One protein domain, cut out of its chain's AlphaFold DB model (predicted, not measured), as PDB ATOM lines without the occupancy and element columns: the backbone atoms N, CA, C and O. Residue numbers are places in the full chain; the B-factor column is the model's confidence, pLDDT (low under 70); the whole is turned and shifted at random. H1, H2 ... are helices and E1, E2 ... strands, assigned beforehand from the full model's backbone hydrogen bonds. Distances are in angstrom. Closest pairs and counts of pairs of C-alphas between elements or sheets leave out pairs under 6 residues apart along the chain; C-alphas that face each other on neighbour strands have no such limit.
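This is residues 120 to 167 of the 167 residues of the protein "E3 ubiquitin protein ligase FANCL, putative" of Ixodes scapularis (UniProt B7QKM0). A long loop, residues 120 to 131, leads into one helix, H1, which covers one face of a small antiparallel sheet, a meander ordered E1, E2, E3 with each strand beside the one before: two layers. The printed part has 48 residues, with H1, E1, E2 and E3 along the chain; the class is mixed, with under half in named elements. It is compact, radius of gyration of the C-alphas 9.9 A, spanning 28 by 19 by 17 A.

H1, residues 132 to 141, begins at C-alpha 132 (20.070, -2.342, 145.795) and measures 14.5 A. E1 is residues 146 to 148, E2 151 to 155, 12.9 A, and E3 162 to 166, 14.1 A, ending at C-alpha 166 (24.474, -7.691, 147.615).

H1, its O i to N i+4 pairs each within hydrogen-bond range, is on the sheet at a height of 8.5 A; the C-alphas of Ser 136 and Cys 165 in E3, the closest, are 6.3 A apart. Hairpin E1 and E2 has N 151 and O 148 at 2.8 A; hairpin E2 and E3 has N 152 and O 165 at 2.8 A.

The printed part has no cut and no long link; no printed residue is under 70 in pLDDT.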
ATOM      1  N   LEU A 120      13.301  -4.608 150.520       93.69
ATOM      2  CA  LEU A 120      12.418  -4.231 151.615       93.69
ATOM      3  C   LEU A 120      13.017  -4.617 152.960       93.69
ATOM      4  O   LEU A 120      13.568  -5.708 153.123       93.69
ATOM      5  N   CYS A 121      12.870  -3.739 153.947       93.44
ATOM      6  CA  CYS A 121      13.095  -4.122 155.334       93.44
ATOM      7  C   CYS A 121      12.115  -5.241 155.733       93.44
ATOM      8  O   CYS A 121      10.909  -5.094 155.556       93.44
ATOM      9  N   GLN A 122      12.627  -6.331 156.312       90.00
ATOM     10  CA  GLN A 122      11.818  -7.491 156.717       90.00
ATOM     11  C   GLN A 122      10.948  -7.232 157.957       90.00
ATOM     12  O   GLN A 122      10.026  -7.994 158.242       90.00
ATOM     13  N   ASN A 123      11.211  -6.156 158.702       90.50
ATOM     14  CA  ASN A 123      10.348  -5.757 159.804       90.50
ATOM     15  C   ASN A 123       9.020  -5.227 159.249       90.50
ATOM     16  O   ASN A 123       8.992  -4.149 158.653       90.50
ATOM     17  N   SER A 124       7.927  -5.941 159.526       86.31
ATOM     18  CA  SER A 124       6.571  -5.617 159.061       86.31
ATOM     19  C   SER A 124       6.064  -4.241 159.500       86.31
ATOM     20  O   SER A 124       5.209  -3.662 158.834       86.31
ATOM     21  N   ARG A 125       6.602  -3.675 160.590       89.00
ATOM     22  CA  ARG A 125       6.291  -2.301 161.026       89.00
ATOM     23  C   ARG A 125       7.071  -1.236 160.253       89.00
ATOM     24  O   ARG A 125       6.686  -0.070 160.266       89.00
ATOM     25  N   CYS A 126       8.181  -1.612 159.621       91.44
ATOM     26  CA  CYS A 126       9.035  -0.712 158.855       91.44
ATOM     27  C   CYS A 126       8.707  -0.785 157.362       91.44
ATOM     28  O   CYS A 126       8.288   0.227 156.791       91.44
ATOM     29  N   SER A 127       8.918  -1.963 156.760       90.38
ATOM     30  CA  SER A 127       8.690  -2.302 155.347       90.38
ATOM     31  C   SER A 127       9.208  -1.272 154.337       90.38
ATOM     32  O   SER A 127       8.674  -1.169 153.237       90.38
ATOM     33  N   ARG A 128      10.228  -0.473 154.695       93.38
ATOM     34  CA  ARG A 128      10.791   0.548 153.799       93.38
ATOM     35  C   ARG A 128      11.507  -0.113 152.619       93.38
ATOM     36  O   ARG A 128      12.301  -1.026 152.868       93.38
ATOM     37  N   PRO A 129      11.252   0.339 151.381       95.44
ATOM     38  CA  PRO A 129      11.927  -0.159 150.199       95.44
ATOM     39  C   PRO A 129      13.221   0.627 149.948       95.44
ATOM     40  O   PRO A 129      13.334   1.819 150.243       95.44
ATOM     41  N   PHE A 130      14.219  -0.041 149.380       96.81
ATOM     42  CA  PHE A 130      15.504   0.536 149.016       96.81
ATOM     43  C   PHE A 130      15.956   0.011 147.659       96.81
ATOM     44  O   PHE A 130      15.765  -1.166 147.347       96.81
ATOM     45  N   HIS A 131      16.604   0.860 146.860       96.94
ATOM     46  CA  HIS A 131      17.385   0.365 145.730       96.94
ATOM     47  C   HIS A 131      18.560  -0.458 146.246       96.94
ATOM     48  O   HIS A 131      19.185  -0.115 147.252       96.94
ATOM     49  N   GLN A 132      18.901  -1.514 145.511       95.62
ATOM     50  CA  GLN A 132      20.070  -2.342 145.795       95.62
ATOM     51  C   GLN A 132      21.376  -1.520 145.828       95.62
ATOM     52  O   GLN A 132      22.213  -1.772 146.690       95.62
ATOM     53  N   SER A 133      21.541  -0.533 144.940       96.56
ATOM     54  CA  SER A 133      22.704   0.369 144.915       96.56
ATOM     55  C   SER A 133      22.734   1.311 146.120       96.56
ATOM     56  O   SER A 133      23.727   1.348 146.840       96.56
ATOM     57  N   CYS A 134      21.625   2.000 146.404       97.38
ATOM     58  CA  CYS A 134      21.517   2.890 147.561       97.38
ATOM     59  C   CYS A 134      21.839   2.160 148.871       97.38
ATOM     60  O   CYS A 134      22.590   2.660 149.707       97.38
ATOM     61  N   LEU A 135      21.276   0.962 149.053       96.44
ATOM     62  CA  LEU A 135      21.489   0.182 150.266       96.44
ATOM     63  C   LEU A 135      22.925  -0.346 150.370       96.44
ATOM     64  O   LEU A 135      23.487  -0.341 151.465       96.44
ATOM     65  N   SER A 136      23.538  -0.769 149.258       95.25
ATOM     66  CA  SER A 136      24.922  -1.254 149.268       95.25
ATOM     67  C   SER A 136      25.919  -0.129 149.551       95.25
ATOM     68  O   SER A 136      26.847  -0.320 150.334       95.25
ATOM     69  N   GLU A 137      25.704   1.065 148.994       95.50
ATOM     70  CA  GLU A 137      26.485   2.267 149.306       95.50
ATOM     71  C   GLU A 137      26.350   2.684 150.765       95.50
ATOM     72  O   GLU A 137      27.362   2.929 151.429       95.50
ATOM     73  N   TRP A 138      25.124   2.677 151.292       94.94
ATOM     74  CA  TRP A 138      24.879   2.933 152.704       94.94
ATOM     75  C   TRP A 138      25.635   1.943 153.594       94.94
ATOM     76  O   TRP A 138      26.416   2.354 154.451       94.94
ATOM     77  N   MET A 139      25.475   0.637 153.358       93.75
ATOM     78  CA  MET A 139      26.143  -0.401 154.149       93.75
ATOM     79  C   MET A 139      27.673  -0.312 154.058       93.75
ATOM     80  O   MET A 139      28.358  -0.498 155.062       93.75
ATOM     81  N   ARG A 140      28.227   0.039 152.894       92.81
ATOM     82  CA  ARG A 140      29.675   0.222 152.704       92.81
ATOM     83  C   ARG A 140      30.247   1.374 153.536       92.81
ATOM     84  O   ARG A 140      31.421   1.330 153.891       92.81
ATOM     85  N   SER A 141      29.436   2.384 153.852       91.69
ATOM     86  CA  SER A 141      29.850   3.537 154.664       91.69
ATOM     87  C   SER A 141      29.890   3.260 156.175       91.69
ATOM     88  O   SER A 141      30.459   4.049 156.931       91.69
ATOM     89  N   LEU A 142      29.312   2.141 156.632       90.69
ATOM     90  CA  LEU A 142      29.183   1.817 158.051       90.69
ATOM     91  C   LEU A 142      30.326   0.907 158.543       90.69
ATOM     92  O   LEU A 142      30.572  -0.147 157.957       90.69
ATOM     93  N   PRO A 143      30.973   1.225 159.681       85.12
ATOM     94  CA  PRO A 143      32.123   0.462 160.184       85.12
ATOM     95  C   PRO A 143      31.759  -0.922 160.749       85.12
ATOM     96  O   PRO A 143      32.632  -1.769 160.905       85.12
ATOM     97  N   MET A 144      30.487  -1.155 161.088       82.38
ATOM     98  CA  MET A 144      30.014  -2.379 161.754       82.38
ATOM     99  C   MET A 144      29.470  -3.435 160.777       82.38
ATOM    100  O   MET A 144      29.090  -4.528 161.204       82.38
ATOM    101  N   VAL A 145      29.404  -3.129 159.477       85.88
ATOM    102  CA  VAL A 145      28.809  -4.030 158.484       85.88
ATOM    103  C   VAL A 145      29.723  -5.220 158.232       85.88
ATOM    104  O   VAL A 145      30.891  -5.079 157.868       85.88
ATOM    105  N   ARG A 146      29.167  -6.422 158.392       90.19
ATOM    106  CA  ARG A 146      29.878  -7.661 158.078       90.19
ATOM    107  C   ARG A 146      29.789  -7.926 156.582       90.19
ATOM    108  O   ARG A 146      28.743  -7.745 155.966       90.19
ATOM    109  N   GLN A 147      30.889  -8.398 156.015       90.25
ATOM    110  CA  GLN A 147      31.004  -8.746 154.604       90.25
ATOM    111  C   GLN A 147      31.268 -10.243 154.486       90.25
ATOM    112  O   GLN A 147      32.183 -10.758 155.127       90.25
ATOM    113  N   ASN A 148      30.469 -10.952 153.688       90.94
ATOM    114  CA  ASN A 148      30.709 -12.363 153.387       90.94
ATOM    115  C   ASN A 148      30.117 -12.736 152.021       90.94
ATOM    116  O   ASN A 148      29.023 -12.286 151.707       90.94
ATOM    117  N   PHE A 149      30.820 -13.546 151.219       83.25
ATOM    118  CA  PHE A 149      30.355 -14.077 149.922       83.25
ATOM    119  C   PHE A 149      29.549 -13.086 149.046       83.25
ATOM    120  O   PHE A 149      28.448 -13.397 148.597       83.25
ATOM    121  N   ASN A 150      30.087 -11.889 148.787       90.50
ATOM    122  CA  ASN A 150      29.428 -10.844 147.981       90.50
ATOM    123  C   ASN A 150      28.100 -10.298 148.565       90.50
ATOM    124  O   ASN A 150      27.256  -9.771 147.837       90.50
ATOM    125  N   MET A 151      27.914 -10.408 149.881       93.38
ATOM    126  CA  MET A 151      26.819  -9.808 150.637       93.38
ATOM    127  C   MET A 151      27.316  -8.923 151.785       93.38
ATOM    128  O   MET A 151      28.248  -9.275 152.514       93.38
ATOM    129  N   PHE A 152      26.631  -7.799 151.976       93.69
ATOM    130  CA  PHE A 152      26.670  -6.996 153.188       93.69
ATOM    131  C   PHE A 152      25.600  -7.475 154.174       93.69
ATOM    132  O   PHE A 152      24.460  -7.734 153.784       93.69
ATOM    133  N   PHE A 153      25.960  -7.541 155.454       94.00
ATOM    134  CA  PHE A 153      25.055  -7.783 156.576       94.00
ATOM    135  C   PHE A 153      25.173  -6.613 157.547       94.00
ATOM    136  O   PHE A 153      26.224  -6.403 158.161       94.00
ATOM    137  N   GLY A 154      24.098  -5.848 157.659       93.38
ATOM    138  CA  GLY A 154      24.017  -4.656 158.486       93.38
ATOM    139  C   GLY A 154      22.623  -4.500 159.070       93.38
ATOM    140  O   GLY A 154      21.932  -5.480 159.339       93.38
ATOM    141  N   GLU A 155      22.213  -3.253 159.238       94.69
ATOM    142  CA  GLU A 155      20.940  -2.888 159.846       94.69
ATOM    143  C   GLU A 155      20.153  -1.966 158.913       94.69
ATOM    144  O   GLU A 155      20.720  -1.237 158.093       94.69
ATOM    145  N   CYS A 156      18.830  -1.996 159.034       95.44
ATOM    146  CA  CYS A 156      17.951  -1.080 158.329       95.44
ATOM    147  C   CYS A 156      18.207   0.372 158.786       95.44
ATOM    148  O   CYS A 156      18.159   0.625 159.991       95.44
ATOM    149  N   PRO A 157      18.345   1.352 157.864       94.69
ATOM    150  CA  PRO A 157      18.564   2.762 158.218       94.69
ATOM    151  C   PRO A 157      17.453   3.403 159.071       94.69
ATOM    152  O   PRO A 157      17.652   4.481 159.617       94.69
ATOM    153  N   TYR A 158      16.277   2.771 159.155       94.81
ATOM    154  CA  TYR A 158      15.088   3.331 159.805       94.81
ATOM    155  C   TYR A 158      14.730   2.672 161.135       94.81
ATOM    156  O   TYR A 158      14.316   3.362 162.061       94.81
ATOM    157  N   CYS A 159      14.816   1.343 161.226       95.44
ATOM    158  CA  CYS A 159      14.384   0.600 162.414       95.44
ATOM    159  C   CYS A 159      15.504  -0.190 163.092       95.44
ATOM    160  O   CYS A 159      15.230  -0.872 164.074       95.44
ATOM    161  N   SER A 160      16.729  -0.134 162.560       94.19
ATOM    162  CA  SER A 160      17.901  -0.866 163.057       94.19
ATOM    163  C   SER A 160      17.763  -2.395 163.091       94.19
ATOM    164  O   SER A 160      18.627  -3.084 163.621       94.19
ATOM    165  N   GLU A 161      16.711  -2.959 162.493       94.69
ATOM    166  CA  GLU A 161      16.574  -4.412 162.366       94.69
ATOM    167  C   GLU A 161      17.580  -4.973 161.354       94.69
ATOM    168  O   GLU A 161      17.889  -4.288 160.367       94.69
ATOM    169  N   PRO A 162      18.064  -6.214 161.542       93.88
ATOM    170  CA  PRO A 162      19.023  -6.834 160.642       93.88
ATOM    171  C   PRO A 162      18.544  -6.825 159.190       93.88
ATOM    172  O   PRO A 162      17.414  -7.194 158.872       93.88
ATOM    173  N   MET A 163      19.434  -6.423 158.290       93.38
ATOM    174  CA  MET A 163      19.172  -6.385 156.858       93.38
ATOM    175  C   MET A 163      20.419  -6.816 156.092       93.38
ATOM    176  O   MET A 163      21.551  -6.601 156.528       93.38
ATOM    177  N   SER A 164      20.223  -7.424 154.926       92.88
ATOM    178  CA  SER A 164      21.327  -7.800 154.045       92.88
ATOM    179  C   SER A 164      21.064  -7.362 152.615       92.88
ATOM    180  O   SER A 164      19.916  -7.244 152.184       92.88
ATOM    181  N   CYS A 165      22.135  -7.094 151.879       93.44
ATOM    182  CA  CYS A 165      22.066  -6.781 150.459       93.44
ATOM    183  C   CYS A 165      23.331  -7.260 149.744       93.44
ATOM    184  O   CYS A 165      24.337  -7.572 150.382       93.44
ATOM    185  N   ARG A 166      23.284  -7.359 148.414       92.94
ATOM    186  CA  ARG A 166      24.474  -7.691 147.615       92.94
ATOM    187  C   ARG A 166      25.488  -6.537 147.636       92.94
ATOM    188  O   ARG A 166      25.085  -5.382 147.777       92.94
ATOM    189  N   MET A 167      26.778  -6.864 147.546       86.12
ATOM    190  CA  MET A 167      27.854  -5.862 147.488       86.12
ATOM    191  C   MET A 167      27.857  -5.060 146.191       86.12
ATOM    192  O   MET A 167      27.434  -5.622 145.155       86.12
TER     193      MET A 167